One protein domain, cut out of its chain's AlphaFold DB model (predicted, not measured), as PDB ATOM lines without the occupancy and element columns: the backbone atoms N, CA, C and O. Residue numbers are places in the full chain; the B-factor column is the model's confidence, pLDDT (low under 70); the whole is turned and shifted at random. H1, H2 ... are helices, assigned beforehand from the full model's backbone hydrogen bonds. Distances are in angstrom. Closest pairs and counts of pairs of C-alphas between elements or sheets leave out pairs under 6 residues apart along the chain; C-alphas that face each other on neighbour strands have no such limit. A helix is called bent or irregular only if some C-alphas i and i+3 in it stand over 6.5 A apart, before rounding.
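AT A GLANCE: This is residues 69 to 250 of the 288 residues of an uncharacterized protein of Flavobacterium sp. CF108 (UniProt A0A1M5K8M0). Two antiparallel pairs of long helices, H1 with H4 and the hairpin of H7 and H8, pack on each other with their axes crossed. A small helical hairpin, H2 and H3, covers one side with H2 on H8 and H3 on H4, while H6 packs across H1 and H7 on the other side, and the short H5 lies at one end. The printed part has 182 residues with eight named helices, H1 to H8 in order along the chain, and no named strand; its class is all helix. It is compact, with a radius of gyration of the C-alphas of 17.1 A and spans of 53 by 39 by 24 A.

IN THESE COORDINATES: H1, residues 69 to 93, begins at C-alpha 69 (299.234, 340.560, 282.486) and is 36.1 A long from first to last C-alpha. H2 holds residues 103 to 111 and H3 residues 115 to 124. H4, residues 130 to 150, is 30.5 A long and begins at C-alpha 130 (324.072, 354.050, 308.165). H5 holds residues 152 to 156, and H6, residues 159 to 176, is 25.8 A long. H7, residues 187 to 209, is 32.4 A long. H8, residues 211 to 249, is 42.0 A long and ends at C-alpha 249 (328.036, 323.137, 321.754). H8 is irregular: C-alphas 216 and 219 are 9.5 A apart, and it has a kink of 148 degrees near residue 219.

HOW THE PARTS SIT: H1 and H4 touch at a shallow tilt of 1 degree, opposite ways; their closest C-alphas, of Ala 92 and Val 133, are 6.3 A apart. H1, with residues 72 to 80 alone, touches H6 at a steep tilt of 67 degrees, closest at the C-alphas of Asn 76 and Ser 169, 5.3 A. H1 touches H7 at a steep tilt of 55 degrees, with the C-alphas of Val 82 and Ile 204 closest at 6.7 A. H2 and H3 form a hairpin, closest at the C-alphas of Ala 105 and Ala 121, 5.0 A. H2 touches H8, the C-alphas of Leu 109 and Pro 224 being closest at 7.0 A. H3 and H4 form a hairpin too, closest at the C-alphas of Lys 119 and Ser 130, 5.7 A. H4 touches H8 at a steep tilt of 51 degrees, closest at the C-alphas of Glu 144 and Ile 211, 5.6 A. H5 touches no helix; it is close to but not clearly touching H6, with the C-alphas of Phe 154 and Gln 162 closest at 7.1 A. H7 and H8 form a hairpin at a shallow tilt of 7 degrees, closest at the C-alphas of Cys 199 and Lys 233, 5.5 A. H2 and H6 are among the pairs that are apart. Every O i to N i+4 pair is within hydrogen-bond range in H1, H2, H3, H4, H6 and H7, against 31 of 35 in H8 and 0 of 1 in H5, where 2 of 2 O i to N i+3 pairs are within range.

THE WHOLE: The two C-alphas farthest apart, of Gly 153 and Glu 250, are 53.6 A from each other. The printed part has no cut and no long link. The mean pLDDT of the printed part is 86.5, and residues 179 to 186, residue 213 and residue 250 are under 70.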
ATOM      1  N   VAL A  69     297.866 341.068 282.736       75.44
ATOM      2  CA  VAL A  69     299.234 340.560 282.486       75.44
ATOM      3  C   VAL A  69     300.307 341.573 282.905       75.44
ATOM      4  O   VAL A  69     301.255 341.210 283.598       75.44
ATOM      5  N   GLY A  70     300.097 342.862 282.613       84.62
ATOM      6  CA  GLY A  70     301.034 343.925 282.987       84.62
ATOM      7  C   GLY A  70     301.236 344.103 284.499       84.62
ATOM      8  O   GLY A  70     302.327 344.474 284.915       84.62
ATOM      9  N   ILE A  71     300.236 343.799 285.337       88.44
ATOM     10  CA  ILE A  71     300.390 343.866 286.803       88.44
ATOM     11  C   ILE A  71     301.303 342.740 287.285       88.44
ATOM     12  O   ILE A  71     302.211 342.990 288.075       88.44
ATOM     13  N   GLN A  72     301.101 341.517 286.788       89.31
ATOM     14  CA  GLN A  72     301.906 340.369 287.202       89.31
ATOM     15  C   GLN A  72     303.362 340.491 286.731       89.31
ATOM     16  O   GLN A  72     304.275 340.201 287.501       89.31
ATOM     17  N   GLU A  73     303.594 340.950 285.498       90.38
ATOM     18  CA  GLU A  73     304.946 341.194 284.974       90.38
ATOM     19  C   GLU A  73     305.691 342.248 285.800       90.38
ATOM     20  O   GLU A  73     306.827 342.021 286.219       90.38
ATOM     21  N   ASN A  74     305.030 343.368 286.105       93.50
ATOM     22  CA  ASN A  74     305.616 344.421 286.929       93.50
ATOM     23  C   ASN A  74     305.878 343.950 288.365       93.50
ATOM     24  O   ASN A  74     306.872 344.352 288.967       93.50
ATOM     25  N   LEU A  75     305.015 343.086 288.909       93.25
ATOM     26  CA  LEU A  75     305.188 342.535 290.250       93.25
ATOM     27  C   LEU A  75     306.382 341.578 290.288       93.25
ATOM     28  O   LEU A  75     307.213 341.681 291.178       93.25
ATOM     29  N   ASN A  76     306.539 340.730 289.268       93.19
ATOM     30  CA  ASN A  76     307.705 339.856 289.125       93.19
ATOM     31  C   ASN A  76     309.008 340.657 288.980       93.19
ATOM     32  O   ASN A  76     310.021 340.300 289.584       93.19
ATOM     33  N   ALA A  77     308.984 341.753 288.215       94.25
ATOM     34  CA  ALA A  77     310.131 342.646 288.076       94.25
ATOM     35  C   ALA A  77     310.503 343.307 289.412       94.25
ATOM     36  O   ALA A  77     311.681 343.340 289.772       94.25
ATOM     37  N   LEU A  78     309.509 343.784 290.167       94.81
ATOM     38  CA  LEU A  78     309.730 344.338 291.498       94.81
ATOM     39  C   LEU A  78     310.287 343.284 292.457       94.81
ATOM     40  O   LEU A  78     311.299 343.539 293.102       94.81
ATOM     41  N   THR A  79     309.701 342.086 292.497       94.50
ATOM     42  CA  THR A  79     310.185 340.964 293.312       94.50
ATOM     43  C   THR A  79     311.666 340.692 293.052       94.50
ATOM     44  O   THR A  79     312.465 340.673 293.989       94.50
ATOM     45  N   ALA A  80     312.071 340.577 291.785       93.69
ATOM     46  CA  ALA A  80     313.470 340.364 291.422       93.69
ATOM     47  C   ALA A  80     314.394 341.504 291.895       93.69
ATOM     48  O   ALA A  80     315.502 341.252 292.374       93.69
ATOM     49  N   GLN A  81     313.938 342.756 291.802       94.00
ATOM     50  CA  GLN A  81     314.691 343.915 292.288       94.00
ATOM     51  C   GLN A  81     314.831 343.923 293.814       94.00
ATOM     52  O   GLN A  81     315.907 344.252 294.312       94.00
ATOM     53  N   VAL A  82     313.789 343.536 294.558       93.38
ATOM     54  CA  VAL A  82     313.861 343.426 296.022       93.38
ATOM     55  C   VAL A  82     314.865 342.342 296.419       93.38
ATOM     56  O   VAL A  82     315.757 342.629 297.212       93.38
ATOM     57  N   TYR A  83     314.828 341.156 295.798       92.31
ATOM     58  CA  TYR A  83     315.834 340.108 296.034       92.31
ATOM     59  C   TYR A  83     317.269 340.572 295.731       92.31
ATOM     60  O   TYR A  83     318.198 340.249 296.474       92.31
ATOM     61  N   ALA A  84     317.474 341.344 294.659       91.25
ATOM     62  CA  ALA A  84     318.781 341.922 294.350       91.25
ATOM     63  C   ALA A  84     319.224 342.949 295.409       91.25
ATOM     64  O   ALA A  84     320.382 342.943 295.833       91.25
ATOM     65  N   ASN A  85     318.303 343.795 295.880       91.94
ATOM     66  CA  ASN A  85     318.577 344.765 296.938       91.94
ATOM     67  C   ASN A  85     318.902 344.087 298.275       91.94
ATOM     68  O   ASN A  85     319.785 344.581 298.971       91.94
ATOM     69  N   THR A  86     318.283 342.949 298.609       90.50
ATOM     70  CA  THR A  86     318.606 342.182 299.827       90.50
ATOM     71  C   THR A  86     320.074 341.770 299.863       90.50
ATOM     72  O   THR A  86     320.730 341.938 300.884       90.50
ATOM     73  N   LYS A  87     320.642 341.326 298.734       89.38
ATOM     74  CA  LYS A  87     322.073 340.978 298.665       89.38
ATOM     75  C   LYS A  87     322.975 342.185 298.932       89.38
ATOM     76  O   LYS A  87     323.963 342.074 299.654       89.38
ATOM     77  N   ASN A  88     322.629 343.343 298.367       93.19
ATOM     78  CA  ASN A  88     323.360 344.589 298.613       93.19
ATOM     79  C   ASN A  88     323.228 345.030 300.076       93.19
ATOM     80  O   ASN A  88     324.196 345.507 300.667       93.19
ATOM     81  N   LEU A  89     322.040 344.848 300.658       93.75
ATOM     82  CA  LEU A  89     321.751 345.155 302.051       93.75
ATOM     83  C   LEU A  89     322.589 344.284 302.989       93.75
ATOM     84  O   LEU A  89     323.274 344.824 303.851       93.75
ATOM     85  N   ASP A  90     322.618 342.970 302.771       91.69
ATOM     86  CA  ASP A  90     323.448 342.042 303.544       91.69
ATOM     87  C   ASP A  90     324.936 342.401 303.435       91.69
ATOM     88  O   ASP A  90     325.645 342.457 304.441       91.69
ATOM     89  N   ALA A  91     325.416 342.721 302.229       92.56
ATOM     90  CA  ALA A  91     326.794 343.156 302.018       92.56
ATOM     91  C   ALA A  91     327.125 344.460 302.766       92.56
ATOM     92  O   ALA A  91     328.212 344.580 303.328       92.56
ATOM     93  N   ALA A  92     326.204 345.428 302.798       94.31
ATOM     94  CA  ALA A  92     326.379 346.671 303.544       94.31
ATOM     95  C   ALA A  92     326.341 346.437 305.062       94.31
ATOM     96  O   ALA A  92     327.176 346.985 305.782       94.31
ATOM     97  N   LEU A  93     325.421 345.605 305.552       92.75
ATOM     98  CA  LEU A  93     325.281 345.300 306.976       92.75
ATOM     99  C   LEU A  93     326.501 344.542 307.514       92.75
ATOM    100  O   LEU A  93     327.009 344.899 308.576       92.75
ATOM    101  N   ASN A  94     327.051 343.599 306.744       90.81
ATOM    102  CA  ASN A  94     328.243 342.823 307.111       90.81
ATOM    103  C   ASN A  94     329.534 343.655 307.249       90.81
ATOM    104  O   ASN A  94     330.539 343.144 307.741       90.81
ATOM    105  N   LYS A  95     329.535 344.937 306.852       92.44
ATOM    106  CA  LYS A  95     330.656 345.857 307.122       92.44
ATOM    107  C   LYS A  95     330.716 346.306 308.585       92.44
ATOM    108  O   LYS A  95     331.737 346.844 309.012       92.44
ATOM    109  N   ASN A  96     329.645 346.107 309.350       89.81
ATOM    110  CA  ASN A  96     329.562 346.512 310.748       89.81
ATOM    111  C   ASN A  96     329.979 345.358 311.659       89.81
ATOM    112  O   ASN A  96     329.515 344.231 311.504       89.81
ATOM    113  N   ARG A  97     330.856 345.641 312.629       80.75
ATOM    114  CA  ARG A  97     331.383 344.624 313.558       80.75
ATOM    115  C   ARG A  97     330.338 344.104 314.544       80.75
ATOM    116  O   ARG A  97     330.386 342.933 314.901       80.75
ATOM    117  N   PHE A  98     329.454 344.978 315.011       85.75
ATOM    118  CA  PHE A  98     328.421 344.658 315.987       85.75
ATOM    119  C   PHE A  98     327.182 345.483 315.660       85.75
ATOM    120  O   PHE A  98     327.266 346.707 315.589       85.75
ATOM    121  N   ILE A  99     326.065 344.801 315.419       88.38
ATOM    122  CA  ILE A  99     324.758 345.416 315.209       88.38
ATOM    123  C   ILE A  99     323.861 344.907 316.330       88.38
ATOM    124  O   ILE A  99     323.693 343.697 316.467       88.38
ATOM    125  N   ASP A 100     323.308 345.823 317.116       86.69
ATOM    126  CA  ASP A 100     322.415 345.517 318.231       86.69
ATOM    127  C   ASP A 100     321.423 346.661 318.432       86.69
ATOM    128  O   ASP A 100     321.767 347.760 318.875       86.69
ATOM    129  N   PHE A 101     320.166 346.404 318.078       86.06
ATOM    130  CA  PHE A 101     319.088 347.363 318.255       86.06
ATOM    131  C   PHE A 101     318.496 347.235 319.659       86.06
ATOM    132  O   PHE A 101     317.475 346.578 319.872       86.06
ATOM    133  N   ASN A 102     319.101 347.935 320.618       84.06
ATOM    134  CA  ASN A 102     318.531 348.057 321.957       84.06
ATOM    135  C   ASN A 102     317.167 348.787 321.948       84.06
ATOM    136  O   ASN A 102     316.746 349.388 320.954       84.06
ATOM    137  N   ALA A 103     316.478 348.794 323.094       86.81
ATOM    138  CA  ALA A 103     315.150 349.403 323.223       86.81
ATOM    139  C   ALA A 103     315.093 350.881 322.779       86.81
ATOM    140  O   ALA A 103     314.093 351.308 322.199       86.81
ATOM    141  N   GLN A 104     316.160 351.660 322.999       87.12
ATOM    142  CA  GLN A 104     316.211 353.064 322.579       87.12
ATOM    143  C   GLN A 104     316.376 353.196 321.061       87.12
ATOM    144  O   GLN A 104     315.692 354.015 320.445       87.12
ATOM    145  N   ALA A 105     317.242 352.380 320.452       88.94
ATOM    146  CA  ALA A 105     317.414 352.330 319.002       88.94
ATOM    147  C   ALA A 105     316.104 351.909 318.315       88.94
ATOM    148  O   ALA A 105     315.675 352.562 317.365       88.94
ATOM    149  N   MET A 106     315.405 350.906 318.859       88.56
ATOM    150  CA  MET A 106     314.087 350.476 318.376       88.56
ATOM    151  C   MET A 106     313.020 351.561 318.522       88.56
ATOM    152  O   MET A 106     312.242 351.799 317.600       88.56
ATOM    153  N   GLN A 107     312.983 352.265 319.656       86.50
ATOM    154  CA  GLN A 107     312.053 353.377 319.845       86.50
ATOM    155  C   GLN A 107     312.316 354.500 318.835       86.50
ATOM    156  O   GLN A 107     311.372 355.042 318.252       86.50
ATOM    157  N   LYS A 108     313.588 354.848 318.601       89.38
ATOM    158  CA  LYS A 108     313.975 355.855 317.605       89.38
ATOM    159  C   LYS A 108     313.626 355.416 316.191       89.38
ATOM    160  O   LYS A 108     313.059 356.216 315.457       89.38
ATOM    161  N   LEU A 109     313.873 354.156 315.846       89.50
ATOM    162  CA  LEU A 109     313.498 353.574 314.559       89.50
ATOM    163  C   LEU A 109     311.987 353.684 314.312       89.50
ATOM    164  O   LEU A 109     311.564 354.236 313.302       89.50
ATOM    165  N   ASN A 110     311.177 353.240 315.277       83.56
ATOM    166  CA  ASN A 110     309.715 353.216 315.165       83.56
ATOM    167  C   ASN A 110     309.073 354.612 315.143       83.56
ATOM    168  O   ASN A 110     307.914 354.755 314.756       83.56
ATOM    169  N   THR A 111     309.797 355.641 315.589       86.00
ATOM    170  CA  THR A 111     309.310 357.030 315.626       86.00
ATOM    171  C   THR A 111     309.958 357.929 314.577       86.00
ATOM    172  O   THR A 111     309.552 359.088 314.457       86.00
ATOM    173  N   ALA A 112     310.920 357.416 313.805       87.38
ATOM    174  CA  ALA A 112     311.615 358.166 312.771       87.38
ATOM    175  C   ALA A 112     310.649 358.592 311.657       87.38
ATOM    176  O   ALA A 112     309.913 357.784 311.092       87.38
ATOM    177  N   LYS A 113     310.673 359.883 311.323       84.62
ATOM    178  CA  LYS A 113     309.893 360.490 310.230       84.62
ATOM    179  C   LYS A 113     310.785 361.061 309.138       84.62
ATOM    180  O   LYS A 113     310.307 361.424 308.065       84.62
ATOM    181  N   THR A 114     312.077 361.174 309.423       87.00
ATOM    182  CA  THR A 114     313.076 361.754 308.534       87.00
ATOM    183  C   THR A 114     314.254 360.809 308.347       87.00
ATOM    184  O   THR A 114     314.562 359.976 309.198       87.00
ATOM    185  N   GLU A 115     314.965 360.992 307.238       91.06
ATOM    186  CA  GLU A 115     316.216 360.285 306.958       91.06
ATOM    187  C   GLU A 115     317.267 360.516 308.057       91.06
ATOM    188  O   GLU A 115     317.968 359.589 308.444       91.06
ATOM    189  N   SER A 116     317.327 361.729 308.619       93.31
ATOM    190  CA  SER A 116     318.254 362.054 309.707       93.31
ATOM    191  C   SER A 116     317.924 361.311 311.002       93.31
ATOM    192  O   SER A 116     318.834 360.859 311.688       93.31
ATOM    193  N   GLU A 117     316.646 361.182 311.361       91.88
ATOM    194  CA  GLU A 117     316.238 360.416 312.548       91.88
ATOM    195  C   GLU A 117     316.495 358.922 312.361       91.88
ATOM    196  O   GLU A 117     316.952 358.258 313.289       91.88
ATOM    197  N   LEU A 118     316.261 358.410 311.149       92.94
ATOM    198  CA  LEU A 118     316.562 357.024 310.809       92.94
ATOM    199  C   LEU A 118     318.065 356.742 310.889       92.94
ATOM    200  O   LEU A 118     318.479 355.726 311.441       92.94
ATOM    201  N   LYS A 119     318.884 357.675 310.394       95.94
ATOM    202  CA  LYS A 119     320.340 357.613 310.502       95.94
ATOM    203  C   LYS A 119     320.789 357.514 311.960       95.94
ATOM    204  O   LYS A 119     321.573 356.629 312.283       95.94
ATOM    205  N   ILE A 120     320.241 358.360 312.835       94.75
ATOM    206  CA  ILE A 120     320.525 358.318 314.277       94.75
ATOM    207  C   ILE A 120     320.123 356.960 314.868       94.75
ATOM    208  O   ILE A 120     320.901 356.369 315.611       94.75
ATOM    209  N   ALA A 121     318.943 356.432 314.524       94.31
ATOM    210  CA  ALA A 121     318.496 355.123 315.005       94.31
ATOM    211  C   ALA A 121     319.442 353.985 314.573       94.31
ATOM    212  O   ALA A 121     319.760 353.109 315.372       94.31
ATOM    213  N   PHE A 122     319.922 354.016 313.328       96.00
ATOM    214  CA  PHE A 122     320.878 353.041 312.798       96.00
ATOM    215  C   PHE A 122     322.249 353.137 313.462       96.00
ATOM    216  O   PHE A 122     322.822 352.111 313.823       96.00
ATOM    217  N   GLU A 123     322.754 354.347 313.682       94.94
ATOM    218  CA  GLU A 123     324.020 354.560 314.389       94.94
ATOM    219  C   GLU A 123     323.935 354.085 315.845       94.94
ATOM    220  O   GLU A 123     324.852 353.421 316.325       94.94
ATOM    221  N   MET A 124     322.806 354.330 316.521       93.81
ATOM    222  CA  MET A 124     322.531 353.774 317.853       93.81
ATOM    223  C   MET A 124     322.478 352.241 317.851       93.81
ATOM    224  O   MET A 124     322.849 351.628 318.847       93.81
ATOM    225  N   GLY A 125     322.033 351.638 316.746       93.31
ATOM    226  CA  GLY A 125     322.016 350.192 316.529       93.31
ATOM    227  C   GLY A 125     323.358 349.592 316.093       93.31
ATOM    228  O   GLY A 125     323.404 348.414 315.753       93.31
ATOM    229  N   GLY A 126     324.444 350.374 316.049       93.94
ATOM    230  CA  GLY A 126     325.780 349.896 315.666       93.94
ATOM    231  C   GLY A 126     326.070 349.888 314.158       93.94
ATOM    232  O   GLY A 126     327.102 349.369 313.729       93.94
ATOM    233  N   ILE A 127     325.206 350.487 313.332       95.88
ATOM    234  CA  ILE A 127     325.405 350.596 311.880       95.88
ATOM    235  C   ILE A 127     326.189 351.879 311.567       95.88
ATOM    236  O   ILE A 127     325.617 352.948 311.349       95.88
ATOM    237  N   ALA A 128     327.518 351.779 311.516       94.12
ATOM    238  CA  ALA A 128     328.405 352.911 311.239       94.12
ATOM    239  C   ALA A 128     328.288 353.421 309.789       94.12
ATOM    240  O   ALA A 128     328.425 354.615 309.533       94.12
ATOM    241  N   ASN A 129     327.989 352.537 308.830       95.88
ATOM    242  CA  ASN A 129     327.700 352.898 307.435       95.88
ATOM    243  C   ASN A 129     326.200 353.164 307.193       95.88
ATOM    244  O   ASN A 129     325.666 352.842 306.130       95.88
ATOM    245  N   SER A 130     325.517 353.774 308.165       96.44
ATOM    246  CA  SER A 130     324.072 354.050 308.165       96.44
ATOM    247  C   SER A 130     323.556 354.664 306.856       96.44
ATOM    248  O   SER A 130     322.522 354.244 306.341       96.44
ATOM    249  N   GLN A 131     324.292 355.607 306.260       97.19
ATOM    250  CA  GLN A 131     323.898 356.247 305.000       97.19
ATOM    251  C   GLN A 131     323.884 355.279 303.805       97.19
ATOM    252  O   GLN A 131     323.021 355.393 302.937       97.19
ATOM    253  N   GLU A 132     324.823 354.332 303.745       97.19
ATOM    254  CA  GLU A 132     324.852 353.307 302.695       97.19
ATOM    255  C   GLU A 132     323.606 352.420 302.791       97.19
ATOM    256  O   GLU A 132     322.905 352.229 301.798       97.19
ATOM    257  N   VAL A 133     323.285 351.967 304.007       96.75
ATOM    258  CA  VAL A 133     322.084 351.174 304.291       96.75
ATOM    259  C   VAL A 133     320.819 351.948 303.915       96.75
ATOM    260  O   VAL A 133     319.965 351.425 303.201       96.75
ATOM    261  N   ILE A 134     320.716 353.222 304.304       96.19
ATOM    262  CA  ILE A 134     319.566 354.064 303.949       96.19
ATOM    263  C   ILE A 134     319.424 354.214 302.432       96.19
ATOM    264  O   ILE A 134     318.309 354.141 301.916       96.19
ATOM    265  N   ASN A 135     320.522 354.391 301.695       96.38
ATOM    266  CA  ASN A 135     320.470 354.500 300.237       96.38
ATOM    267  C   ASN A 135     319.937 353.213 299.585       96.38
ATOM    268  O   ASN A 135     319.145 353.296 298.646       96.38
ATOM    269  N   ILE A 136     320.313 352.041 300.108       95.69
ATOM    270  CA  ILE A 136     319.791 350.748 299.643       95.69
ATOM    271  C   ILE A 136     318.287 350.646 299.920       95.69
ATOM    272  O   ILE A 136     317.521 350.323 299.012       95.69
ATOM    273  N   LEU A 137     317.838 351.000 301.129       94.38
ATOM    274  CA  LEU A 137     316.409 351.000 301.466       94.38
ATOM    275  C   LEU A 137     315.622 351.983 300.587       94.38
ATOM    276  O   LEU A 137     314.560 351.640 300.072       94.38
ATOM    277  N   LYS A 138     316.158 353.182 300.331       93.62
ATOM    278  CA  LYS A 138     315.545 354.163 299.418       93.62
ATOM    279  C   LYS A 138     315.422 353.633 297.993       93.62
ATOM    280  O   LYS A 138     314.429 353.946 297.343       93.62
ATOM    281  N   ASN A 139     316.379 352.834 297.518       93.88
ATOM    282  CA  ASN A 139     316.281 352.184 296.211       93.88
ATOM    283  C   ASN A 139     315.099 351.204 296.158       93.88
ATOM    284  O   ASN A 139     314.347 351.204 295.188       93.88
ATOM    285  N   THR A 140     314.882 350.424 297.221       92.50
ATOM    286  CA  THR A 140     313.696 349.560 297.346       92.50
ATOM    287  C   THR A 140     312.408 350.384 297.279       92.50
ATOM    288  O   THR A 140     311.565 350.122 296.425       92.50
ATOM    289  N   ILE A 141     312.307 351.466 298.060       92.25
ATOM    290  CA  ILE A 141     311.125 352.347 298.043       92.25
ATOM    291  C   ILE A 141     310.910 353.018 296.678       92.25
ATOM    292  O   ILE A 141     309.771 353.206 296.249       92.25
ATOM    293  N   ALA A 142     311.978 353.381 295.969       92.31
ATOM    294  CA  ALA A 142     311.877 353.945 294.627       92.31
ATOM    295  C   ALA A 142     311.257 352.944 293.639       92.31
ATOM    296  O   ALA A 142     310.370 353.313 292.867       92.31
ATOM    297  N   ASN A 143     311.672 351.677 293.700       92.50
ATOM    298  CA  ASN A 143     311.122 350.606 292.868       92.50
ATOM    299  C   ASN A 143     309.649 350.332 293.196       92.50
ATOM    300  O   ASN A 143     308.827 350.213 292.285       92.50
ATOM    301  N   GLU A 144     309.284 350.334 294.481       92.69
ATOM    302  CA  GLU A 144     307.884 350.243 294.901       92.69
ATOM    303  C   GLU A 144     307.053 351.407 294.341       92.69
ATOM    304  O   GLU A 144     305.979 351.192 293.789       92.69
ATOM    305  N   GLN A 145     307.555 352.645 294.396       90.69
ATOM    306  CA  GLN A 145     306.856 353.809 293.838       90.69
ATOM    307  C   GLN A 145     306.693 353.745 292.318       90.69
ATOM    308  O   GLN A 145     305.664 354.176 291.787       90.69
ATOM    309  N   ILE A 146     307.686 353.206 291.605       91.44
ATOM    310  CA  ILE A 146     307.567 352.947 290.168       91.44
ATOM    311  C   ILE A 146     306.418 351.966 289.930       91.44
ATOM    312  O   ILE A 146     305.522 352.288 289.143       91.44
ATOM    313  N   PHE A 147     306.383 350.849 290.665       93.50
ATOM    314  CA  PHE A 147     305.302 349.871 290.581       93.50
ATOM    315  C   PHE A 147     303.936 350.502 290.877       93.50
ATOM    316  O   PHE A 147     303.031 350.376 290.049       93.50
ATOM    317  N   VAL A 148     303.806 351.254 291.979       90.56
ATOM    318  CA  VAL A 148     302.583 351.987 292.357       90.56
ATOM    319  C   VAL A 148     302.096 352.850 291.189       90.56
ATOM    320  O   VAL A 148     300.919 352.840 290.827       90.56
ATOM    321  N   SER A 149     303.010 353.604 290.571       89.75
ATOM    322  CA  SER A 149     302.677 354.561 289.511       89.75
ATOM    323  C   SER A 149     302.269 353.907 288.185       89.75
ATOM    324  O   SER A 149     301.524 354.510 287.408       89.75
ATOM    325  N   GLN A 150     302.763 352.696 287.917       91.94
ATOM    326  CA  GLN A 150     302.496 351.937 286.695       91.94
ATOM    327  C   GLN A 150     301.271 351.027 286.831       91.94
ATOM    328  O   GLN A 150     300.625 350.728 285.829       91.94
ATOM    329  N   ASN A 151     300.914 350.636 288.057       91.56
ATOM    330  CA  ASN A 151     299.916 349.606 288.337       91.56
ATOM    331  C   ASN A 151     298.804 350.132 289.242       91.56
ATOM    332  O   ASN A 151     298.467 349.520 290.248       91.56
ATOM    333  N   VAL A 152     298.191 351.262 288.878       86.75
ATOM    334  CA  VAL A 152     297.107 351.865 289.680       86.75
ATOM    335  C   VAL A 152     295.965 350.871 289.939       86.75
ATOM    336  O   VAL A 152     295.434 350.838 291.043       86.75
ATOM    337  N   GLY A 153     295.648 350.013 288.961       87.31
ATOM    338  CA  GLY A 153     294.614 348.979 289.097       87.31
ATOM    339  C   GLY A 153     294.946 347.861 290.092       87.31
ATOM    340  O   GLY A 153     294.059 347.104 290.463       87.31
ATOM    341  N   PHE A 154     296.193 347.754 290.568       89.31
ATOM    342  CA  PHE A 154     296.545 346.820 291.642       89.31
ATOM    343  C   PHE A 154     295.811 347.160 292.950       89.31
ATOM    344  O   PHE A 154     295.418 346.271 293.698       89.31
ATOM    345  N   TYR A 155     295.566 348.447 293.200       87.25
ATOM    346  CA  TYR A 155     294.898 348.909 294.418       87.25
ATOM    347  C   TYR A 155     293.371 348.797 294.362       87.25
ATOM    348  O   TYR A 155     292.713 349.072 295.363       87.25
ATOM    349  N   ASP A 156     292.816 348.379 293.221       88.56
ATOM    350  CA  ASP A 156     291.392 348.064 293.087       88.56
ATOM    351  C   ASP A 156     291.069 346.646 293.612       88.56
ATOM    352  O   ASP A 156     289.907 346.334 293.875       88.56
ATOM    353  N   PHE A 157     292.087 345.791 293.798       86.62
ATOM    354  CA  PHE A 157     291.955 344.474 294.431       86.62
ATOM    355  C   PHE A 157     291.779 344.582 295.951       86.62
ATOM    356  O   PHE A 157     292.271 345.526 296.576       86.62
ATOM    357  N   THR A 158     291.141 343.582 296.572       86.81
ATOM    358  CA  THR A 158     291.072 343.500 298.042       86.81
ATOM    359  C   THR A 158     292.458 343.229 298.644       86.81
ATOM    360  O   THR A 158     293.326 342.691 297.949       86.81
ATOM    361  N   PRO A 159     292.698 343.548 299.930       83.69
ATOM    362  CA  PRO A 159     293.967 343.235 300.590       83.69
ATOM    363  C   PRO A 159     294.366 341.752 300.476       83.69
ATOM    364  O   PRO A 159     295.531 341.433 300.240       83.69
ATOM    365  N   GLU A 160     293.400 340.838 300.563       84.38
ATOM    366  CA  GLU A 160     293.620 339.395 300.423       84.38
ATOM    367  C   GLU A 160     294.078 339.044 299.005       84.38
ATOM    368  O   GLU A 160     295.041 338.305 298.819       84.38
ATOM    369  N   GLN A 161     293.432 339.617 297.986       87.25
ATOM    370  CA  GLN A 161     293.826 339.425 296.593       87.25
ATOM    371  C   GLN A 161     295.222 339.996 296.325       87.25
ATOM    372  O   GLN A 161     296.041 339.315 295.716       87.25
ATOM    373  N   GLN A 162     295.526 341.199 296.818       86.81
ATOM    374  CA  GLN A 162     296.862 341.800 296.711       86.81
ATOM    375  C   GLN A 162     297.929 340.889 297.332       86.81
ATOM    376  O   GLN A 162     298.956 340.635 296.705       86.81
ATOM    377  N   THR A 163     297.644 340.330 298.510       86.62
ATOM    378  CA  THR A 163     298.521 339.375 299.205       86.62
ATOM    379  C   THR A 163     298.740 338.114 298.371       86.62
ATOM    380  O   THR A 163     299.877 337.694 298.179       86.62
ATOM    381  N   ILE A 164     297.676 337.540 297.797       87.12
ATOM    382  CA  ILE A 164     297.778 336.367 296.918       87.12
ATOM    383  C   ILE A 164     298.679 336.658 295.710       87.12
ATOM    384  O   ILE A 164     299.488 335.812 295.334       87.12
ATOM    385  N   LEU A 165     298.563 337.839 295.093       90.38
ATOM    386  CA  LEU A 165     299.393 338.217 293.943       90.38
ATOM    387  C   LEU A 165     300.863 338.389 294.321       90.38
ATOM    388  O   LEU A 165     301.738 337.893 293.610       90.38
ATOM    389  N   ILE A 166     301.122 339.054 295.448       90.88
ATOM    390  CA  ILE A 166     302.467 339.226 296.007       90.88
ATOM    391  C   ILE A 166     303.095 337.858 296.282       90.88
ATOM    392  O   ILE A 166     304.177 337.571 295.769       90.88
ATOM    393  N   ASN A 167     302.382 336.976 296.986       89.50
ATOM    394  CA  ASN A 167     302.876 335.644 297.325       89.50
ATOM    395  C   ASN A 167     303.173 334.812 296.077       89.50
ATOM    396  O   ASN A 167     304.255 334.242 295.975       89.50
ATOM    397  N   LYS A 168     302.278 334.824 295.080       90.31
ATOM    398  CA  LYS A 168     302.509 334.141 293.798       90.31
ATOM    399  C   LYS A 168     303.757 334.648 293.080       90.31
ATOM    400  O   LYS A 168     304.480 333.855 292.485       90.31
ATOM    401  N   SER A 169     304.012 335.957 293.111       91.94
ATOM    402  CA  SER A 169     305.212 336.534 292.497       91.94
ATOM    403  C   SER A 169     306.491 336.088 293.209       91.94
ATOM    404  O   SER A 169     307.457 335.693 292.553       91.94
ATOM    405  N   ILE A 170     306.476 336.088 294.543       91.56
ATOM    406  CA  ILE A 170     307.599 335.640 295.375       91.56
ATOM    407  C   ILE A 170     307.873 334.150 295.152       91.56
ATOM    408  O   ILE A 170     309.006 333.766 294.865       91.56
ATOM    409  N   GLU A 171     306.840 333.309 295.187       90.69
ATOM    410  CA  GLU A 171     306.953 331.872 294.922       90.69
ATOM    411  C   GLU A 171     307.488 331.586 293.514       90.69
ATOM    412  O   GLU A 171     308.389 330.764 293.353       90.69
ATOM    413  N   ALA A 172     306.995 332.294 292.492       90.81
ATOM    414  CA  ALA A 172     307.494 332.155 291.127       90.81
ATOM    415  C   ALA A 172     308.989 332.501 291.023       90.81
ATOM    416  O   ALA A 172     309.745 331.792 290.349       90.81
ATOM    417  N   TYR A 173     309.432 333.555 291.719       92.31
ATOM    418  CA  TYR A 173     310.844 333.921 291.772       92.31
ATOM    419  C   TYR A 173     311.683 332.844 292.466       92.31
ATOM    420  O   TYR A 173     312.698 332.427 291.906       92.31
ATOM    421  N   LYS A 174     311.247 332.355 293.634       89.31
ATOM    422  CA  LYS A 174     311.934 331.299 294.398       89.31
ATOM    423  C   LYS A 174     312.047 329.996 293.614       89.31
ATOM    424  O   LYS A 174     313.113 329.395 293.581       89.31
ATOM    425  N   ASN A 175     310.981 329.588 292.930       88.56
ATOM    426  CA  ASN A 175     310.987 328.381 292.101       88.56
ATOM    427  C   ASN A 175     311.949 328.503 290.909       88.56
ATOM    428  O   ASN A 175     312.546 327.513 290.495       88.56
ATOM    429  N   SER A 176     312.122 329.716 290.377       89.25
ATOM    430  CA  SER A 176     313.059 329.995 289.278       89.25
ATOM    431  C   SER A 176     314.502 330.199 289.757       89.25
ATOM    432  O   SER A 176     315.437 330.066 288.972       89.25
ATOM    433  N   ASN A 177     314.685 330.534 291.034       86.19
ATOM    434  CA  ASN A 177     315.969 330.838 291.661       86.19
ATOM    435  C   ASN A 177     316.044 330.131 293.022       86.19
ATOM    436  O   ASN A 177     316.023 330.809 294.056       86.19
ATOM    437  N   PRO A 178     316.078 328.786 293.048       75.81
ATOM    438  CA  PRO A 178     316.096 328.051 294.303       75.81
ATOM    439  C   PRO A 178     317.295 328.505 295.147       75.81
ATOM    440  O   PRO A 178     318.377 328.734 294.590       75.81
ATOM    441  N   PRO A 179     317.125 328.665 296.472       69.19
ATOM    442  CA  PRO A 179     318.211 329.089 297.340       69.19
ATOM    443  C   PRO A 179     319.401 328.136 297.188       69.19
ATOM    444  O   PRO A 179     319.262 326.911 297.198       69.19
ATOM    445  N   GLY A 180     320.586 328.717 297.001       60.50
ATOM    446  CA  GLY A 180     321.841 327.983 296.923       60.50
ATOM    447  C   GLY A 180     322.249 327.516 298.312       60.50
ATOM    448  O   GLY A 180     323.070 328.157 298.958       60.50
ATOM    449  N   GLY A 181     321.653 326.429 298.793       55.66
ATOM    450  CA  GLY A 181     321.999 325.862 300.089       55.66
ATOM    451  C   GLY A 181     323.385 325.219 300.060       55.66
ATOM    452  O   GLY A 181     323.677 324.383 299.203       55.66
ATOM    453  N   LEU A 182     324.228 325.548 301.042       48.09
ATOM    454  CA  LEU A 182     325.320 324.657 301.424       48.09
ATOM    455  C   LEU A 182     324.682 323.351 301.908       48.09
ATOM    456  O   LEU A 182     323.906 323.349 302.869       48.09
ATOM    457  N   VAL A 183     325.014 322.239 301.252       46.91
ATOM    458  CA  VAL A 183     324.677 320.891 301.721       46.91
ATOM    459  C   VAL A 183     325.573 320.595 302.926       46.91
ATOM    460  O   VAL A 183     326.563 319.876 302.834       46.91
ATOM    461  N   GLY A 184     325.285 321.243 304.054       47.88
ATOM    462  CA  GLY A 184     325.929 320.935 305.322       47.88
ATOM    463  C   GLY A 184     325.593 319.495 305.695       47.88
ATOM    464  O   GLY A 184     324.422 319.127 305.759       47.88
ATOM    465  N   THR A 185     326.615 318.671 305.918       52.81
ATOM    466  CA  THR A 185     326.457 317.244 306.239       52.81
ATOM    467  C   THR A 185     325.912 317.005 307.650       52.81
ATOM    468  O   THR A 185     325.469 315.896 307.943       52.81
ATOM    469  N   ASN A 186     325.891 318.028 308.517       68.56
ATOM    470  CA  ASN A 186     325.346 317.949 309.872       68.56
ATOM    471  C   ASN A 186     323.989 318.667 310.017       68.56
ATOM    472  O   ASN A 186     323.650 319.600 309.284       68.56
ATOM    473  N   ASN A 187     323.191 318.207 310.986       79.25
ATOM    474  CA  ASN A 187     321.834 318.708 311.207       79.25
ATOM    475  C   ASN A 187     321.818 320.212 311.551       79.25
ATOM    476  O   ASN A 187     320.941 320.927 311.073       79.25
ATOM    477  N   CYS A 188     322.821 320.699 312.291       80.31
ATOM    478  CA  CYS A 188     322.935 322.101 312.699       80.31
ATOM    479  C   CYS A 188     323.096 323.051 311.507       80.31
ATOM    480  O   CYS A 188     322.363 324.028 311.402       80.31
ATOM    481  N   ALA A 189     324.013 322.763 310.574       79.38
ATOM    482  CA  ALA A 189     324.242 323.622 309.411       79.38
ATOM    483  C   ALA A 189     323.022 323.647 308.484       79.38
ATOM    484  O   ALA A 189     322.680 324.685 307.924       79.38
ATOM    485  N   ARG A 190     322.325 322.512 308.357       79.56
ATOM    486  CA  ARG A 190     321.073 322.433 307.601       79.56
ATOM    487  C   ARG A 190     319.962 323.273 308.238       79.56
ATOM    488  O   ARG A 190     319.267 323.978 307.512       79.56
ATOM    489  N   ILE A 191     319.788 323.191 309.561       83.50
ATOM    490  CA  ILE A 191     318.802 324.003 310.294       83.50
ATOM    491  C   ILE A 191     319.152 325.485 310.160       83.50
ATOM    492  O   ILE A 191     318.297 326.261 309.755       83.50
ATOM    493  N   PHE A 192     320.415 325.853 310.381       85.31
ATOM    494  CA  PHE A 192     320.899 327.221 310.221       85.31
ATOM    495  C   PHE A 192     320.588 327.794 308.834       85.31
ATOM    496  O   PHE A 192     319.957 328.842 308.737       85.31
ATOM    497  N   ASN A 193     320.966 327.086 307.763       82.38
ATOM    498  CA  ASN A 193     320.705 327.538 306.394       82.38
ATOM    499  C   ASN A 193     319.203 327.707 306.138       82.38
ATOM    500  O   ASN A 193     318.783 328.727 305.605       82.38
ATOM    501  N   LYS A 194     318.383 326.749 306.594       85.25
ATOM    502  CA  LYS A 194     316.924 326.836 306.482       85.25
ATOM    503  C   LYS A 194     316.366 328.057 307.220       85.25
ATOM    504  O   LYS A 194     315.461 328.708 306.705       85.25
ATOM    505  N   THR A 195     316.867 328.359 308.416       86.50
ATOM    506  CA  THR A 195     316.408 329.510 309.202       86.50
ATOM    507  C   THR A 195     316.840 330.825 308.560       86.50
ATOM    508  O   THR A 195     316.007 331.711 308.421       86.50
ATOM    509  N   ILE A 196     318.083 330.944 308.083       87.06
ATOM    510  CA  ILE A 196     318.549 332.140 307.359       87.06
ATOM    511  C   ILE A 196     317.743 332.368 306.074       87.06
ATOM    512  O   ILE A 196     317.333 333.498 305.805       87.06
ATOM    513  N   ASP A 197     317.452 331.311 305.310       85.81
ATOM    514  CA  ASP A 197     316.611 331.412 304.112       85.81
ATOM    515  C   ASP A 197     315.193 331.894 304.463       85.81
ATOM    516  O   ASP A 197     314.651 332.763 303.780       85.81
ATOM    517  N   ARG A 198     314.614 331.406 305.571       86.94
ATOM    518  CA  ARG A 198     313.326 331.898 306.093       86.94
ATOM    519  C   ARG A 198     313.392 333.372 306.494       86.94
ATOM    520  O   ARG A 198     312.516 334.132 306.106       86.94
ATOM    521  N   CYS A 199     314.439 333.796 307.203       88.62
ATOM    522  CA  CYS A 199     314.629 335.199 307.582       88.62
ATOM    523  C   CYS A 199     314.722 336.113 306.350       88.62
ATOM    524  O   CYS A 199     314.171 337.218 306.334       88.62
ATOM    525  N   ALA A 200     315.415 335.657 305.301       88.25
ATOM    526  CA  ALA A 200     315.488 336.366 304.033       88.25
ATOM    527  C   ALA A 200     314.116 336.437 303.354       88.25
ATOM    528  O   ALA A 200     313.713 337.519 302.937       88.25
ATOM    529  N   ASP A 201     313.380 335.330 303.282       87.81
ATOM    530  CA  ASP A 201     312.034 335.310 302.712       87.81
ATOM    531  C   ASP A 201     311.076 336.239 303.471       87.81
ATOM    532  O   ASP A 201     310.401 337.050 302.841       87.81
ATOM    533  N   ASP A 202     311.067 336.209 304.804       88.12
ATOM    534  CA  ASP A 202     310.241 337.096 305.633       88.12
ATOM    535  C   ASP A 202     310.542 338.572 305.362       88.12
ATOM    536  O   ASP A 202     309.632 339.402 305.257       88.12
ATOM    537  N   TYR A 203     311.822 338.913 305.179       90.62
ATOM    538  CA  TYR A 203     312.208 340.250 304.743       90.62
ATOM    539  C   TYR A 203     311.633 340.596 303.368       90.62
ATOM    540  O   TYR A 203     311.121 341.699 303.195       90.62
ATOM    541  N   ILE A 204     311.693 339.677 302.400       90.69
ATOM    542  CA  ILE A 204     311.149 339.889 301.053       90.69
ATOM    543  C   ILE A 204     309.634 340.105 301.102       90.69
ATOM    544  O   ILE A 204     309.145 341.063 300.499       90.69
ATOM    545  N   TYR A 205     308.897 339.273 301.842       89.12
ATOM    546  CA  TYR A 205     307.456 339.445 302.039       89.12
ATOM    547  C   TYR A 205     307.142 340.793 302.691       89.12
ATOM    548  O   TYR A 205     306.243 341.497 302.236       89.12
ATOM    549  N   CYS A 206     307.911 341.192 303.704       89.19
ATOM    550  CA  CYS A 206     307.750 342.480 304.375       89.19
ATOM    551  C   CYS A 206     308.043 343.663 303.435       89.19
ATOM    552  O   CYS A 206     307.251 344.601 303.354       89.19
ATOM    553  N   ALA A 207     309.143 343.605 302.680       89.38
ATOM    554  CA  ALA A 207     309.562 344.658 301.762       89.38
ATOM    555  C   ALA A 207     308.592 344.813 300.580       89.38
ATOM    556  O   ALA A 207     308.169 345.918 300.274       89.38
ATOM    557  N   ILE A 208     308.162 343.719 299.947       86.81
ATOM    558  CA  ILE A 208     307.180 343.782 298.850       86.81
ATOM    559  C   ILE A 208     305.785 344.120 299.399       86.81
ATOM    560  O   ILE A 208     305.056 344.911 298.808       86.81
ATOM    561  N   GLY A 209     305.408 343.597 300.566       81.88
ATOM    562  CA  GLY A 209     304.156 343.954 301.241       81.88
ATOM    563  C   GLY A 209     304.056 345.448 301.578       81.88
ATOM    564  O   GLY A 209     302.958 346.015 301.588       81.88
ATOM    565  N   ALA A 210     305.197 346.123 301.763       80.50
ATOM    566  CA  ALA A 210     305.259 347.556 302.031       80.50
ATOM    567  C   ALA A 210     304.742 348.433 300.875       80.50
ATOM    568  O   ALA A 210     304.374 349.580 301.137       80.50
ATOM    569  N   ILE A 211     304.584 347.892 299.655       80.88
ATOM    570  CA  ILE A 211     303.972 348.576 298.496       80.88
ATOM    571  C   ILE A 211     302.604 349.177 298.839       80.88
ATOM    572  O   ILE A 211     302.229 350.245 298.344       80.88
ATOM    573  N   VAL A 212     301.831 348.487 299.686       70.69
ATOM    574  CA  VAL A 212     300.519 348.971 300.132       70.69
ATOM    575  C   VAL A 212     300.685 350.234 300.970       70.69
ATOM    576  O   VAL A 212     299.949 351.191 300.769       70.69
ATOM    577  N   GLY A 213     301.676 350.288 301.861       66.75
ATOM    578  CA  GLY A 213     301.982 351.475 302.663       66.75
ATOM    579  C   GLY A 213     302.617 352.610 301.849       66.75
ATOM    580  O   GLY A 213     302.250 353.780 302.019       66.75
ATOM    581  N   THR A 214     303.528 352.294 300.926       73.94
ATOM    582  CA  THR A 214     304.200 353.297 300.085       73.94
ATOM    583  C   THR A 214     303.273 353.963 299.086       73.94
ATOM    584  O   THR A 214     303.470 355.146 298.792       73.94
ATOM    585  N   ALA A 215     302.214 353.282 298.645       76.25
ATOM    586  CA  ALA A 215     301.182 353.872 297.798       76.25
ATOM    587  C   ALA A 215     300.530 355.123 298.407       76.25
ATOM    588  O   ALA A 215     300.184 356.056 297.679       76.25
ATOM    589  N   PHE A 216     300.387 355.170 299.737       72.31
ATOM    590  CA  PHE A 216     299.690 356.259 300.430       72.31
ATOM    591  C   PHE A 216     300.630 357.237 301.132       72.31
ATOM    592  O   PHE A 216     300.334 358.430 301.178       72.31
ATOM    593  N   GLY A 217     301.753 356.755 301.671       73.94
ATOM    594  CA  GLY A 217     302.692 357.581 302.436       73.94
ATOM    595  C   GLY A 217     303.988 357.951 301.710       73.94
ATOM    596  O   GLY A 217     304.787 358.720 302.251       73.94
ATOM    597  N   GLY A 218     304.222 357.426 300.501       81.38
ATOM    598  CA  GLY A 218     305.443 357.670 299.733       81.38
ATOM    599  C   GLY A 218     306.714 357.323 300.516       81.38
ATOM    600  O   GLY A 218     306.735 356.383 301.308       81.38
ATOM    601  N   TYR A 219     307.780 358.109 300.324       81.38
ATOM    602  CA  TYR A 219     309.056 357.901 301.026       81.38
ATOM    603  C   TYR A 219     308.949 358.037 302.547       81.38
ATOM    604  O   TYR A 219     309.659 357.336 303.261       81.38
ATOM    605  N   ALA A 220     308.073 358.918 303.041       77.62
ATOM    606  CA  ALA A 220     307.972 359.218 304.468       77.62
ATOM    607  C   ALA A 220     307.443 358.028 305.284       77.62
ATOM    608  O   ALA A 220     307.874 357.839 306.415       77.62
ATOM    609  N   ALA A 221     306.542 357.223 304.712       79.06
ATOM    610  CA  ALA A 221     306.057 355.996 305.350       79.06
ATOM    611  C   ALA A 221     306.846 354.751 304.918       79.06
ATOM    612  O   ALA A 221     307.069 353.858 305.731       79.06
ATOM    613  N   GLY A 222     307.290 354.701 303.659       84.19
ATOM    614  CA  GLY A 222     308.019 353.555 303.119       84.19
ATOM    615  C   GLY A 222     309.358 353.319 303.787       84.19
ATOM    616  O   GLY A 222     309.681 352.195 304.151       84.19
ATOM    617  N   LEU A 223     310.141 354.383 303.965       87.31
ATOM    618  CA  LEU A 223     311.509 354.242 304.443       87.31
ATOM    619  C   LEU A 223     311.582 353.693 305.886       87.31
ATOM    620  O   LEU A 223     312.331 352.737 306.091       87.31
ATOM    621  N   PRO A 224     310.794 354.192 306.864       84.19
ATOM    622  CA  PRO A 224     310.716 353.566 308.185       84.19
ATOM    623  C   PRO A 224     310.208 352.121 308.133       84.19
ATOM    624  O   PRO A 224     310.757 351.268 308.816       84.19
ATOM    625  N   ALA A 225     309.215 351.819 307.289       84.56
ATOM    626  CA  ALA A 225     308.687 350.462 307.150       84.56
ATOM    627  C   ALA A 225     309.751 349.474 306.637       84.56
ATOM    628  O   ALA A 225     309.969 348.428 307.247       84.56
ATOM    629  N   ALA A 226     310.482 349.836 305.578       89.00
ATOM    630  CA  ALA A 226     311.581 349.027 305.053       89.00
ATOM    631  C   ALA A 226     312.727 348.875 306.064       89.00
ATOM    632  O   ALA A 226     313.338 347.809 306.157       89.00
ATOM    633  N   ALA A 227     312.996 349.913 306.859       90.00
ATOM    634  CA  ALA A 227     313.967 349.842 307.941       90.00
ATOM    635  C   ALA A 227     313.523 348.884 309.060       90.00
ATOM    636  O   ALA A 227     314.332 348.098 309.546       90.00
ATOM    637  N   THR A 228     312.240 348.878 309.425       87.50
ATOM    638  CA  THR A 228     311.684 347.916 310.387       87.50
ATOM    639  C   THR A 228     311.738 346.483 309.853       87.50
ATOM    640  O   THR A 228     312.146 345.586 310.589       87.50
ATOM    641  N   CYS A 229     311.420 346.257 308.571       90.94
ATOM    642  CA  CYS A 229     311.597 344.948 307.929       90.94
ATOM    643  C   CYS A 229     313.058 344.475 308.018       90.94
ATOM    644  O   CYS A 229     313.320 343.329 308.378       90.94
ATOM    645  N   MET A 230     314.016 345.366 307.736       93.25
ATOM    646  CA  MET A 230     315.447 345.064 307.844       93.25
ATOM    647  C   MET A 230     315.842 344.681 309.273       93.25
ATOM    648  O   MET A 230     316.579 343.717 309.462       93.25
ATOM    649  N   VAL A 231     315.373 345.407 310.290       89.69
ATOM    650  CA  VAL A 231     315.710 345.078 311.683       89.69
ATOM    651  C   VAL A 231     315.076 343.759 312.121       89.69
ATOM    652  O   VAL A 231     315.725 342.974 312.808       89.69
ATOM    653  N   SER A 232     313.859 343.456 311.663       88.75
ATOM    654  CA  SER A 232     313.254 342.135 311.872       88.75
ATOM    655  C   SER A 232     314.127 341.018 311.285       88.75
ATOM    656  O   SER A 232     314.411 340.036 311.974       88.75
ATOM    657  N   LYS A 233     314.640 341.215 310.060       90.62
ATOM    658  CA  LYS A 233     315.596 340.296 309.424       90.62
ATOM    659  C   LYS A 233     316.854 340.119 310.268       90.62
ATOM    660  O   LYS A 233     317.231 338.992 310.555       90.62
ATOM    661  N   LEU A 234     317.480 341.215 310.700       89.50
ATOM    662  CA  LEU A 234     318.690 341.179 311.527       89.50
ATOM    663  C   LEU A 234     318.483 340.397 312.827       89.50
ATOM    664  O   LEU A 234     319.330 339.589 313.200       89.50
ATOM    665  N   ASN A 235     317.346 340.603 313.492       87.44
ATOM    666  CA  ASN A 235     317.003 339.877 314.712       87.44
ATOM    667  C   ASN A 235     316.778 338.382 314.437       87.44
ATOM    668  O   ASN A 235     317.185 337.543 315.236       87.44
ATOM    669  N   CYS A 236     316.144 338.047 313.312       88.56
ATOM    670  CA  CYS A 236     315.961 336.668 312.868       88.56
ATOM    671  C   CYS A 236     317.310 335.991 312.565       88.56
ATOM    672  O   CYS A 236     317.596 334.927 313.109       88.56
ATOM    673  N   ASP A 237     318.181 336.654 311.799       86.38
ATOM    674  CA  ASP A 237     319.529 336.172 311.482       86.38
ATOM    675  C   ASP A 237     320.390 336.017 312.747       86.38
ATOM    676  O   ASP A 237     321.219 335.109 312.833       86.38
ATOM    677  N   GLY A 238     320.215 336.909 313.727       85.62
ATOM    678  CA  GLY A 238     320.873 336.849 315.030       85.62
ATOM    679  C   GLY A 238     320.501 335.587 315.805       85.62
ATOM    680  O   GLY A 238     321.400 334.836 316.181       85.62
ATOM    681  N   ARG A 239     319.196 335.314 315.951       84.75
ATOM    682  CA  ARG A 239     318.691 334.088 316.597       84.75
ATOM    683  C   ARG A 239     319.155 332.830 315.869       84.75
ATOM    684  O   ARG A 239     319.689 331.930 316.496       84.75
ATOM    685  N   ALA A 240     319.091 332.815 314.537       85.00
ATOM    686  CA  ALA A 240     319.577 331.683 313.750       85.00
ATOM    687  C   ALA A 240     321.062 331.370 314.027       85.00
ATOM    688  O   ALA A 240     321.460 330.209 314.104       85.00
ATOM    689  N   LYS A 241     321.903 332.406 314.175       84.31
ATOM    690  CA  LYS A 241     323.326 332.246 314.515       84.31
ATOM    691  C   LYS A 241     323.533 331.757 315.950       84.31
ATOM    692  O   LYS A 241     324.506 331.042 316.183       84.31
ATOM    693  N   GLU A 242     322.683 332.170 316.884       81.94
ATOM    694  CA  GLU A 242     322.688 331.703 318.273       81.94
ATOM    695  C   GLU A 242     322.312 330.219 318.342       81.94
ATOM    696  O   GLU A 242     323.153 329.424 318.755       81.94
ATOM    697  N   ASP A 243     321.171 329.831 317.763       82.50
ATOM    698  CA  ASP A 243     320.713 328.436 317.666       82.50
ATOM    699  C   ASP A 243     321.779 327.531 317.030       82.50
ATOM    700  O   ASP A 243     322.021 326.400 317.454       82.50
ATOM    701  N   TYR A 244     322.463 328.028 315.992       81.88
ATOM    702  CA  TYR A 244     323.545 327.287 315.354       81.88
ATOM    703  C   TYR A 244     324.733 327.064 316.294       81.88
ATOM    704  O   TYR A 244     325.291 325.968 316.318       81.88
ATOM    705  N   ARG A 245     325.132 328.082 317.070       80.81
ATOM    706  CA  ARG A 245     326.220 327.958 318.052       80.81
ATOM    707  C   ARG A 245     325.841 327.001 319.173       80.81
ATOM    708  O   ARG A 245     326.667 326.169 319.529       80.81
ATOM    709  N   GLU A 246     324.617 327.087 319.682       80.12
ATOM    710  CA  GLU A 246     324.106 326.174 320.707       80.12
ATOM    711  C   GLU A 246     324.091 324.731 320.198       80.12
ATOM    712  O   GLU A 246     324.672 323.858 320.833       80.12
ATOM    713  N   CYS A 247     323.587 324.497 318.984       80.12
ATOM    714  CA  CYS A 247     323.581 323.174 318.352       80.12
ATOM    715  C   CYS A 247     324.989 322.575 318.172       80.12
ATOM    716  O   CYS A 247     325.154 321.356 318.165       80.12
ATOM    717  N   LEU A 248     326.022 323.412 318.008       77.75
ATOM    718  CA  LEU A 248     327.416 322.956 317.942       77.75
ATOM    719  C   LEU A 248     328.020 322.636 319.318       77.75
ATOM    720  O   LEU A 248     328.995 321.888 319.375       77.75
ATOM    721  N   ILE A 249     327.498 323.237 320.390       71.81
ATOM    722  CA  ILE A 249     328.036 323.137 321.754       71.81
ATOM    723  C   ILE A 249     327.265 322.111 322.590       71.81
ATOM    724  O   ILE A 249     327.847 321.575 323.530       71.81
ATOM    725  N   GLU A 250     326.002 321.810 322.262       54.53
ATOM    726  CA  GLU A 250     325.201 320.814 322.973       54.53
ATOM    727  C   GLU A 250     325.939 319.462 323.022       54.53
ATOM    728  O   GLU A 250     326.099 318.796 321.989       54.53
TER     729      GLU A 250